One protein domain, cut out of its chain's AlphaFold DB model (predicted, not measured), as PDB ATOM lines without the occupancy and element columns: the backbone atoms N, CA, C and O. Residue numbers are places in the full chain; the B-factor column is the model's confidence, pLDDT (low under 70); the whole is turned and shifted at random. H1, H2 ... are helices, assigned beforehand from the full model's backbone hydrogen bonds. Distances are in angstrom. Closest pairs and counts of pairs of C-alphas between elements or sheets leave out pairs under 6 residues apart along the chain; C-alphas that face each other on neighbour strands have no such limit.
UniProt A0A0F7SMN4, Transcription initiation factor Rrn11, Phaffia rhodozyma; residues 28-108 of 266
ATOM      1  N   ALA A  28     -14.396  47.377   6.152       91.69
ATOM      2  CA  ALA A  28     -14.952  48.731   6.155       91.69
ATOM      3  C   ALA A  28     -15.583  49.089   4.799       91.69
ATOM      4  O   ALA A  28     -16.620  49.748   4.746       91.69
ATOM      5  N   GLN A  29     -14.994  48.612   3.700       94.19
ATOM      6  CA  GLN A  29     -15.539  48.790   2.356       94.19
ATOM      7  C   GLN A  29     -16.865  48.031   2.169       94.19
ATOM      8  O   GLN A  29     -17.797  48.577   1.582       94.19
ATOM      9  N   HIS A  30     -16.985  46.823   2.728       94.38
ATOM     10  CA  HIS A  30     -18.229  46.050   2.734       94.38
ATOM     11  C   HIS A  30     -19.331  46.733   3.556       94.38
ATOM     12  O   HIS A  30     -20.444  46.882   3.059       94.38
ATOM     13  N   ILE A  31     -19.018  47.230   4.758       94.06
ATOM     14  CA  ILE A  31     -19.968  47.992   5.591       94.06
ATOM     15  C   ILE A  31     -20.445  49.245   4.856       94.06
ATOM     16  O   ILE A  31     -21.645  49.512   4.811       94.06
ATOM     17  N   ALA A  32     -19.526  49.990   4.235       93.62
ATOM     18  CA  ALA A  32     -19.862  51.177   3.453       93.62
ATOM     19  C   ALA A  32     -20.742  50.841   2.237       93.62
ATOM     20  O   ALA A  32     -21.680  51.574   1.929       93.62
ATOM     21  N   HIS A  33     -20.480  49.718   1.562       95.25
ATOM     22  CA  HIS A  33     -21.315  49.258   0.454       95.25
ATOM     23  C   HIS A  33     -22.712  48.854   0.936       95.25
ATOM     24  O   HIS A  33     -23.707  49.255   0.340       95.25
ATOM     25  N   LEU A  34     -22.802  48.100   2.031       95.94
ATOM     26  CA  LEU A  34     -24.067  47.648   2.603       95.94
ATOM     27  C   LEU A  34     -24.919  48.829   3.093       95.94
ATOM     28  O   LEU A  34     -26.109  48.899   2.802       95.94
ATOM     29  N   THR A  35     -24.273  49.806   3.727       95.19
ATOM     30  CA  THR A  35     -24.825  51.125   4.069       95.19
ATOM     31  C   THR A  35     -25.404  51.833   2.845       95.19
ATOM     32  O   THR A  35     -26.530  52.327   2.874       95.19
ATOM     33  N   ALA A  36     -24.645  51.886   1.748       95.75
ATOM     34  CA  ALA A  36     -25.094  52.530   0.520       95.75
ATOM     35  C   ALA A  36     -26.289  51.795  -0.101       95.75
ATOM     36  O   ALA A  36     -27.243  52.446  -0.523       95.75
ATOM     37  N   VAL A  37     -26.270  50.458  -0.124       97.06
ATOM     38  CA  VAL A  37     -27.398  49.641  -0.597       97.06
ATOM     39  C   VAL A  37     -28.638  49.895   0.250       97.06
ATOM     40  O   VAL A  37     -29.702  50.108  -0.318       97.06
ATOM     41  N   PHE A  38     -28.503  49.939   1.576       95.75
ATOM     42  CA  PHE A  38     -29.608  50.235   2.482       95.75
ATOM     43  C   PHE A  38     -30.253  51.594   2.183       95.75
ATOM     44  O   PHE A  38     -31.449  51.657   1.903       95.75
ATOM     45  N   HIS A  39     -29.463  52.672   2.141       94.12
ATOM     46  CA  HIS A  39     -29.985  54.007   1.836       94.12
ATOM     47  C   HIS A  39     -30.590  54.100   0.430       94.12
ATOM     48  O   HIS A  39     -31.636  54.717   0.249       94.12
ATOM     49  N   LEU A  40     -29.964  53.480  -0.573       96.94
ATOM     50  CA  LEU A  40     -30.504  53.447  -1.934       96.94
ATOM     51  C   LEU A  40     -31.820  52.666  -2.019       96.94
ATOM     52  O   LEU A  40     -32.687  53.049  -2.801       96.94
ATOM     53  N   SER A  41     -31.972  51.592  -1.245       96.38
ATOM     54  CA  SER A  41     -33.223  50.839  -1.154       96.38
ATOM     55  C   SER A  41     -34.333  51.658  -0.502       96.38
ATOM     56  O   SER A  41     -35.422  51.709  -1.064       96.38
ATOM     57  N   LEU A  42     -34.043  52.379   0.588       93.75
ATOM     58  CA  LEU A  42     -34.998  53.314   1.199       93.75
ATOM     59  C   LEU A  42     -35.440  54.402   0.209       93.75
ATOM     60  O   LEU A  42     -36.629  54.634   0.033       93.75
ATOM     61  N   LEU A  43     -34.497  55.018  -0.512       94.69
ATOM     62  CA  LEU A  43     -34.803  56.051  -1.513       94.69
ATOM     63  C   LEU A  43     -35.651  55.540  -2.688       94.69
ATOM     64  O   LEU A  43     -36.308  56.334  -3.358       94.69
ATOM     65  N   ARG A  44     -35.608  54.236  -2.973       96.31
ATOM     66  CA  ARG A  44     -36.399  53.587  -4.029       96.31
ATOM     67  C   ARG A  44     -37.706  52.986  -3.519       96.31
ATOM     68  O   ARG A  44     -38.420  52.396  -4.322       96.31
ATOM     69  N   ASN A  45     -37.995  53.121  -2.226       92.56
ATOM     70  CA  ASN A  45     -39.114  52.461  -1.563       92.56
ATOM     71  C   ASN A  45     -39.096  50.922  -1.720       92.56
ATOM     72  O   ASN A  45     -40.136  50.278  -1.792       92.56
ATOM     73  N   ASP A  46     -37.900  50.324  -1.816       95.06
ATOM     74  CA  ASP A  46     -37.695  48.868  -1.881       95.06
ATOM     75  C   ASP A  46     -37.475  48.328  -0.456       95.06
ATOM     76  O   ASP A  46     -36.342  48.061  -0.025       95.06
ATOM     77  N   SER A  47     -38.574  48.239   0.301       92.00
ATOM     78  CA  SER A  47     -38.571  47.902   1.732       92.00
ATOM     79  C   SER A  47     -38.036  46.498   2.015       92.00
ATOM     80  O   SER A  47     -37.349  46.299   3.016       92.00
ATOM     81  N   ASP A  48     -38.264  45.523   1.132       92.06
ATOM     82  CA  ASP A  48     -37.723  44.164   1.281       92.06
ATOM     83  C   ASP A  48     -36.196  44.152   1.219       92.06
ATOM     84  O   ASP A  48     -35.513  43.524   2.038       92.06
ATOM     85  N   ARG A  49     -35.625  44.851   0.233       94.94
ATOM     86  CA  ARG A  49     -34.172  44.935   0.092       94.94
ATOM     87  C   ARG A  49     -33.549  45.758   1.209       94.94
ATOM     88  O   ARG A  49     -32.494  45.361   1.710       94.94
ATOM     89  N   ALA A  50     -34.202  46.839   1.628       95.19
ATOM     90  CA  ALA A  50     -33.780  47.608   2.791       95.19
ATOM     91  C   ALA A  50     -33.784  46.736   4.059       95.19
ATOM     92  O   ALA A  50     -32.782  46.727   4.768       95.19
ATOM     93  N   ARG A  51     -34.828  45.924   4.300       91.62
ATOM     94  CA  ARG A  51     -34.920  45.002   5.454       91.62
ATOM     95  C   ARG A  51     -33.789  43.989   5.484       91.62
ATOM     96  O   ARG A  51     -33.156  43.810   6.522       91.62
ATOM     97  N   ARG A  52     -33.473  43.372   4.344       93.81
ATOM     98  CA  ARG A  52     -32.341  42.434   4.245       93.81
ATOM     99  C   ARG A  52     -31.002  43.116   4.517       93.81
ATOM    100  O   ARG A  52     -30.206  42.602   5.296       93.81
ATOM    101  N   ALA A  53     -30.754  44.273   3.899       95.31
ATOM    102  CA  ALA A  53     -29.519  45.023   4.123       95.31
ATOM    103  C   ALA A  53     -29.385  45.461   5.591       95.31
ATOM    104  O   ALA A  53     -28.312  45.334   6.178       95.31
ATOM    105  N   TRP A  54     -30.491  45.907   6.189       93.00
ATOM    106  CA  TRP A  54     -30.581  46.289   7.592       93.00
ATOM    107  C   TRP A  54     -30.288  45.125   8.537       93.00
ATOM    108  O   TRP A  54     -29.438  45.257   9.413       93.00
ATOM    109  N   GLY A  55     -30.912  43.963   8.324       90.69
ATOM    110  CA  GLY A  55     -30.675  42.773   9.145       90.69
ATOM    111  C   GLY A  55     -29.202  42.359   9.174       90.69
ATOM    112  O   GLY A  55     -28.682  42.000  10.228       90.69
ATOM    113  N   ILE A  56     -28.497  42.492   8.045       93.69
ATOM    114  CA  ILE A  56     -27.050  42.246   7.992       93.69
ATOM    115  C   ILE A  56     -26.289  43.329   8.772       93.69
ATOM    116  O   ILE A  56     -25.411  42.986   9.560       93.69
ATOM    117  N   LEU A  57     -26.618  44.618   8.596       93.25
ATOM    118  CA  LEU A  57     -25.949  45.732   9.291       93.25
ATOM    119  C   LEU A  57     -26.052  45.632  10.816       93.25
ATOM    120  O   LEU A  57     -25.067  45.911  11.501       93.25
ATOM    121  N   VAL A  58     -27.211  45.227  11.341       88.88
ATOM    122  CA  VAL A  58     -27.458  45.087  12.789       88.88
ATOM    123  C   VAL A  58     -26.623  43.960  13.405       88.88
ATOM    124  O   VAL A  58     -26.247  44.040  14.571       88.88
ATOM    125  N   GLY A  59     -26.271  42.930  12.630       88.25
ATOM    126  CA  GLY A  59     -25.402  41.843  13.095       88.25
ATOM    127  C   GLY A  59     -23.914  42.213  13.190       88.25
ATOM    128  O   GLY A  59     -23.120  41.446  13.741       88.25
ATOM    129  N   LEU A  60     -23.500  43.362  12.651       92.25
ATOM    130  CA  LEU A  60     -22.098  43.778  12.633       92.25
ATOM    131  C   LEU A  60     -21.751  44.568  13.898       92.25
ATOM    132  O   LEU A  60     -22.407  45.532  14.248       92.25
ATOM    133  N   ARG A  61     -20.649  44.210  14.567       90.12
ATOM    134  CA  ARG A  61     -20.197  44.896  15.798       90.12
ATOM    135  C   ARG A  61     -19.635  46.306  15.575       90.12
ATOM    136  O   ARG A  61     -19.387  47.018  16.537       90.12
ATOM    137  N   GLU A  62     -19.343  46.672  14.329       89.31
ATOM    138  CA  GLU A  62     -18.696  47.946  13.976       89.31
ATOM    139  C   GLU A  62     -19.700  49.046  13.622       89.31
ATOM    140  O   GLU A  62     -19.304  50.193  13.417       89.31
ATOM    141  N   THR A  63     -20.983  48.705  13.495       85.44
ATOM    142  CA  THR A  63     -22.032  49.675  13.203       85.44
ATOM    143  C   THR A  63     -22.458  50.353  14.502       85.44
ATOM    144  O   THR A  63     -22.860  49.714  15.474       85.44
ATOM    145  N   VAL A  64     -22.352  51.683  14.528       84.50
ATOM    146  CA  VAL A  64     -22.882  52.507  15.618       84.50
ATOM    147  C   VAL A  64     -24.394  52.557  15.442       84.50
ATOM    148  O   VAL A  64     -24.924  53.396  14.722       84.50
ATOM    149  N   TRP A  65     -25.094  51.589  16.026       82.50
ATOM    150  CA  TRP A  65     -26.543  51.420  15.873       82.50
ATOM    151  C   TRP A  65     -27.346  52.632  16.381       82.50
ATOM    152  O   TRP A  65     -28.470  52.859  15.930       82.50
ATOM    153  N   GLU A  66     -26.758  53.443  17.262       81.94
ATOM    154  CA  GLU A  66     -27.338  54.661  17.842       81.94
ATOM    155  C   GLU A  66     -27.709  55.708  16.780       81.94
ATOM    156  O   GLU A  66     -28.702  56.417  16.938       81.94
ATOM    157  N   ASP A  67     -26.983  55.756  15.662       82.38
ATOM    158  CA  ASP A  67     -27.291  56.688  14.568       82.38
ATOM    159  C   ASP A  67     -28.361  56.135  13.611       82.38
ATOM    160  O   ASP A  67     -28.912  56.859  12.781       82.38
ATOM    161  N   TRP A  68     -28.670  54.840  13.707       85.56
ATOM    162  CA  TRP A  68     -29.412  54.113  12.676       85.56
ATOM    163  C   TRP A  68     -30.731  53.525  13.152       85.56
ATOM    164  O   TRP A  68     -31.569  53.171  12.321       85.56
ATOM    165  N   TRP A  69     -30.953  53.431  14.463       88.50
ATOM    166  CA  TRP A  69     -32.192  52.868  14.997       88.50
ATOM    167  C   TRP A  69     -33.432  53.636  14.514       88.50
ATOM    168  O   TRP A  69     -34.473  53.016  14.327       88.50
ATOM    169  N   VAL A  70     -33.331  54.941  14.221       88.56
ATOM    170  CA  VAL A  70     -34.441  55.718  13.634       88.56
ATOM    171  C   VAL A  70     -34.842  55.127  12.282       88.56
ATOM    172  O   VAL A  70     -36.013  54.816  12.070       88.56
ATOM    173  N   LEU A  71     -33.868  54.894  11.397       89.31
ATOM    174  CA  LEU A  71     -34.097  54.299  10.077       89.31
ATOM    175  C   LEU A  71     -34.587  52.852  10.194       89.31
ATOM    176  O   LEU A  71     -35.517  52.462   9.492       89.31
ATOM    177  N   GLY A  72     -34.007  52.075  11.111       87.31
ATOM    178  CA  GLY A  72     -34.461  50.716  11.405       87.31
ATOM    179  C   GLY A  72     -35.906  50.674  11.905       87.31
ATOM    180  O   GLY A  72     -36.684  49.830  11.474       87.31
ATOM    181  N   SER A  73     -36.298  51.620  12.760       84.94
ATOM    182  CA  SER A  73     -37.658  51.702  13.297       84.94
ATOM    183  C   SER A  73     -38.679  52.128  12.246       84.94
ATOM    184  O   SER A  73     -39.790  51.608  12.254       84.94
ATOM    185  N   ALA A  74     -38.303  53.021  11.324       86.44
ATOM    186  CA  ALA A  74     -39.138  53.415  10.193       86.44
ATOM    187  C   ALA A  74     -39.381  52.230   9.249       86.44
ATOM    188  O   ALA A  74     -40.510  51.957   8.864       86.44
ATOM    189  N   LEU A  75     -38.339  51.447   8.975       88.81
ATOM    190  CA  LEU A  75     -38.435  50.254   8.138       88.81
ATOM    191  C   LEU A  75     -39.360  49.170   8.718       88.81
ATOM    192  O   LEU A  75     -39.944  48.392   7.972       88.81
ATOM    193  N   LEU A  76     -39.481  49.116  10.046       82.56
ATOM    194  CA  LEU A  76     -40.410  48.237  10.759       82.56
ATOM    195  C   LEU A  76     -41.819  48.839  10.898       82.56
ATOM    196  O   LEU A  76     -42.638  48.281  11.617       82.56
ATOM    197  N   ARG A  77     -42.106  49.997  10.295       80.06
ATOM    198  CA  ARG A  77     -43.470  50.545  10.177       80.06
ATOM    199  C   ARG A  77     -44.073  50.267   8.809       80.06
ATOM    200  O   ARG A  77     -45.275  50.056   8.723       80.06
ATOM    201  N   ASP A  78     -43.237  50.260   7.776       79.31
ATOM    202  CA  ASP A  78     -43.660  50.134   6.384       79.31
ATOM    203  C   ASP A  78     -43.873  48.660   6.011       79.31
ATOM    204  O   ASP A  78     -43.114  48.063   5.233       79.31
ATOM    205  N   PHE A  79     -44.896  48.056   6.611       75.50
ATOM    206  CA  PHE A  79     -45.397  46.753   6.198       75.50
ATOM    207  C   PHE A  79     -46.464  46.928   5.116       75.50
ATOM    208  O   PHE A  79     -47.269  47.854   5.216       75.50
ATOM    209  N   PRO A  80     -46.461  46.084   4.069       76.62
ATOM    210  CA  PRO A  80     -47.521  46.115   3.074       76.62
ATOM    211  C   PRO A  80     -48.883  45.925   3.752       76.62
ATOM    212  O   PRO A  80     -49.038  45.040   4.593       76.62
ATOM    213  N   GLU A  81     -49.847  46.772   3.385       74.38
ATOM    214  CA  GLU A  81     -51.224  46.741   3.907       74.38
ATOM    215  C   GLU A  81     -51.926  45.408   3.602       74.38
ATOM    216  O   GLU A  81     -52.838  45.015   4.320       74.38
ATOM    217  N   ASP A  82     -51.444  44.686   2.587       79.06
ATOM    218  CA  ASP A  82     -51.964  43.388   2.146       79.06
ATOM    219  C   ASP A  82     -51.549  42.209   3.050       79.06
ATOM    220  O   ASP A  82     -51.847  41.056   2.735       79.06
ATOM    221  N   ASN A  83     -50.819  42.456   4.141       81.56
ATOM    222  CA  ASN A  83     -50.421  41.391   5.056       81.56
ATOM    223  C   ASN A  83     -51.609  40.889   5.881       81.56
ATOM    224  O   ASN A  83     -52.400  41.669   6.411       81.56
ATOM    225  N   GLU A  84     -51.661  39.573   6.075       88.06
ATOM    226  CA  GLU A  84     -52.610  38.947   6.991       88.06
ATOM    227  C   GLU A  84     -52.458  39.531   8.412       88.06
ATOM    228  O   GLU A  84     -51.331  39.784   8.860       88.06
ATOM    229  N   PRO A  85     -53.558  39.704   9.170       85.50
ATOM    230  CA  PRO A  85     -53.522  40.301  10.507       85.50
ATOM    231  C   PRO A  85     -52.589  39.546  11.468       85.50
ATOM    232  O   PRO A  85     -51.920  40.162  12.297       85.50
ATOM    233  N   GLU A  86     -52.467  38.223  11.319       87.25
ATOM    234  CA  GLU A  86     -51.510  37.417  12.086       87.25
ATOM    235  C   GLU A  86     -50.048  37.759  11.775       87.25
ATOM    236  O   GLU A  86     -49.182  37.695  12.650       87.25
ATOM    237  N   GLU A  87     -49.733  38.084  10.519       86.00
ATOM    238  CA  GLU A  87     -48.380  38.472  10.135       86.00
ATOM    239  C   GLU A  87     -48.045  39.862  10.674       86.00
ATOM    240  O   GLU A  87     -46.928  40.067  11.161       86.00
ATOM    241  N   LEU A  88     -49.015  40.781  10.657       84.69
ATOM    242  CA  LEU A  88     -48.863  42.109  11.239       84.69
ATOM    243  C   LEU A  88     -48.554  42.023  12.740       84.69
ATOM    244  O   LEU A  88     -47.563  42.604  13.178       84.69
ATOM    245  N   ASP A  89     -49.297  41.216  13.503       86.50
ATOM    246  CA  ASP A  89     -49.044  41.029  14.941       86.50
ATOM    247  C   ASP A  89     -47.656  40.410  15.211       86.50
ATOM    248  O   ASP A  89     -46.900  40.877  16.068       86.50
ATOM    249  N   ARG A  90     -47.231  39.426  14.402       88.81
ATOM    250  CA  ARG A  90     -45.863  38.862  14.477       88.81
ATOM    251  C   ARG A  90     -44.779  39.893  14.160       88.81
ATOM    252  O   ARG A  90     -43.653  39.789  14.655       88.81
ATOM    253  N   LEU A  91     -45.047  40.832  13.260       84.88
ATOM    254  CA  LEU A  91     -44.109  41.889  12.880       84.88
ATOM    255  C   LEU A  91     -44.035  42.986  13.944       84.88
ATOM    256  O   LEU A  91     -42.933  43.435  14.267       84.88
ATOM    257  N   GLU A  92     -45.170  43.359  14.529       87.19
ATOM    258  CA  GLU A  92     -45.244  44.253  15.685       87.19
ATOM    259  C   GLU A  92     -44.498  43.668  16.883       87.19
ATOM    260  O   GLU A  92     -43.641  44.348  17.444       87.19
ATOM    261  N   GLY A  93     -44.714  42.388  17.203       89.25
ATOM    262  CA  GLY A  93     -43.970  41.695  18.259       89.25
ATOM    263  C   GLY A  93     -42.458  41.723  18.019       89.25
ATOM    264  O   GLY A  93     -41.690  42.111  18.895       89.25
ATOM    265  N   ARG A  94     -42.009  41.440  16.786       87.50
ATOM    266  CA  ARG A  94     -40.582  41.543  16.422       87.50
ATOM    267  C   ARG A  94     -40.026  42.957  16.563       87.50
ATOM    268  O   ARG A  94     -38.860  43.123  16.926       87.50
ATOM    269  N   ARG A  95     -40.818  43.979  16.237       88.06
ATOM    270  CA  ARG A  95     -40.416  45.381  16.392       88.06
ATOM    271  C   ARG A  95     -40.272  45.740  17.862       88.06
ATOM    272  O   ARG A  95     -39.306  46.409  18.224       88.06
ATOM    273  N   GLU A  96     -41.209  45.296  18.679       90.56
ATOM    274  CA  GLU A  96     -41.201  45.487  20.119       90.56
ATOM    275  C   GLU A  96     -39.975  44.827  20.761       90.56
ATOM    276  O   GLU A  96     -39.194  45.521  21.413       90.56
ATOM    277  N   ASP A  97     -39.739  43.543  20.475       90.44
ATOM    278  CA  ASP A  97     -38.567  42.783  20.928       90.44
ATOM    279  C   ASP A  97     -37.263  43.472  20.526       90.44
ATOM    280  O   ASP A  97     -36.301  43.544  21.295       90.44
ATOM    281  N   TRP A  98     -37.220  44.003  19.303       88.06
ATOM    282  CA  TRP A  98     -36.055  44.706  18.794       88.06
ATOM    283  C   TRP A  98     -35.821  46.034  19.519       88.06
ATOM    284  O   TRP A  98     -34.701  46.286  19.965       88.06
ATOM    285  N   LEU A  99     -36.853  46.868  19.684       89.81
ATOM    286  CA  LEU A  99     -36.753  48.117  20.447       89.81
ATOM    287  C   LEU A  99     -36.379  47.844  21.906       89.81
ATOM    288  O   LEU A  99     -35.576  48.576  22.484       89.81
ATOM    289  N   GLU A 100     -36.902  46.775  22.499       90.12
ATOM    290  CA  GLU A 100     -36.534  46.371  23.848       90.12
ATOM    291  C   GLU A 100     -35.086  45.881  23.921       90.12
ATOM    292  O   GLU A 100     -34.346  46.261  24.828       90.12
ATOM    293  N   GLY A 101     -34.634  45.113  22.930       89.06
ATOM    294  CA  GLY A 101     -33.238  44.711  22.777       89.06
ATOM    295  C   GLY A 101     -32.298  45.912  22.673       89.06
ATOM    296  O   GLY A 101     -31.290  45.959  23.383       89.06
ATOM    297  N   LEU A 102     -32.660  46.920  21.872       86.94
ATOM    298  CA  LEU A 102     -31.941  48.197  21.826       86.94
ATOM    299  C   LEU A 102     -31.922  48.858  23.201       86.94
ATOM    300  O   LEU A 102     -30.873  49.332  23.638       86.94
ATOM    301  N   MET A 103     -33.057  48.834  23.904       87.88
ATOM    302  CA  MET A 103     -33.160  49.429  25.226       87.88
ATOM    303  C   MET A 103     -32.353  48.707  26.317       87.88
ATOM    304  O   MET A 103     -32.004  49.305  27.331       87.88
ATOM    305  N   ARG A 104     -32.078  47.413  26.156       88.06
ATOM    306  CA  ARG A 104     -31.247  46.639  27.092       88.06
ATOM    307  C   ARG A 104     -29.758  46.746  26.750       88.06
ATOM    308  O   ARG A 104     -28.926  46.729  27.650       88.06
ATOM    309  N   GLY A 105     -29.426  46.828  25.460       82.00
ATOM    310  CA  GLY A 105     -28.048  46.792  24.962       82.00
ATOM    311  C   GLY A 105     -27.310  48.133  24.973       82.00
ATOM    312  O   GLY A 105     -26.080  48.144  24.967       82.00
ATOM    313  N   GLY A 106     -28.025  49.261  24.984       73.31
ATOM    314  CA  GLY A 106     -27.418  50.590  24.908       73.31
ATOM    315  C   GLY A 106     -27.011  51.188  26.250       73.31
ATOM    316  O   GLY A 106     -27.854  51.426  27.107       73.31
ATOM    317  N   GLY A 107     -25.722  51.514  26.406       66.50
ATOM    318  CA  GLY A 107     -25.172  52.153  27.615       66.50
ATOM    319  C   GLY A 107     -25.712  53.563  27.893       66.50
ATOM    320  O   GLY A 107     -25.658  54.036  29.025       66.50
ATOM    321  N   THR A 108     -26.297  54.211  26.888       67.44
ATOM    322  CA  THR A 108     -27.079  55.437  27.039       67.44
ATOM    323  C   THR A 108     -28.358  55.295  26.241       67.44
ATOM    324  O   THR A 108     -28.370  55.438  25.020       67.44
TER     325      THR A 108
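AT A GLANCE: This is residues 28 to 108 of the 266 residues of the protein "Transcription initiation factor Rrn11" of Phaffia rhodozyma (UniProt A0A0F7SMN4). A flat body of four helices in which H1 and H2 form a helical hairpin at one side, the short H3 folds back beside H2, and the long H4 runs along the other side, only loosely joined to the rest through H3. Each helix runs opposite ways to the one before it, and the chain between H3 and H4 swings out, with residues 81 to 86 sticking out at one end. The printed part has 81 residues with four named helices, in the order H1, H2, H3, H4, and no named strand, and its class is all helix. The whole is compact, with a radius of gyration of the C-alphas of 13.3 A, and the C-alphas span 39 by 32 by 16 A.

IN THESE COORDINATES: H1 covers residues 28 to 43 and measures 22.5 A from first to last C-alpha, beginning at C-alpha 28 at (-14.952, 48.731, 6.155). H2 follows at residues 47 to 58, 15.9 A long, with C-alpha 47 at (-38.571, 47.902, 1.732). H3 is short, residues 69 to 75, 9.6 A. H4, the longest helix, holds residues 85 to 105 and measures 30.0 A, ending at C-alpha 105 at (-28.048, 46.792, 24.962).

HOW THE PARTS SIT: H1 and H2 touch, with the C-alphas of Phe 38 and Ala 50 the closest at 4.9 A. They form a helical hairpin, at a shallow tilt of 29 degrees and running opposite ways. H2 and H3 touch as well, with the C-alphas of Ser 47 and Leu 75 the closest at 6.8 A. They too form a helical hairpin, at a shallow tilt of 26 degrees, opposite ways. H1 and H3 are near each other, with 5 pairs of C-alphas within 10 A. H3 and H4 are close but not clearly touching: their closest C-alphas, those of Ser 73 and Arg 95, are 7.6 A apart. Their lines stand at a shallow tilt of 6 degrees, and they run opposite ways. H4 is apart from H1 and from H2. In H1, H2, H3 and H4 every pair of O i and N i+4 is within hydrogen-bond range.

THE WHOLE: The two C-alphas farthest apart, those of Gln 29 and Pro 85, are 39.8 A apart. The printed part runs from residue 28 to 108 without a cut. The link from H1 to H2 is tight, with 3 residues; those from H2 to H3, with 10, and from H3 to H4, with 9, are short, and no link is long. Residues 81 to 86 stand free. The mean pLDDT of the printed part is 88.3, and residues 107 to 108 are under 70.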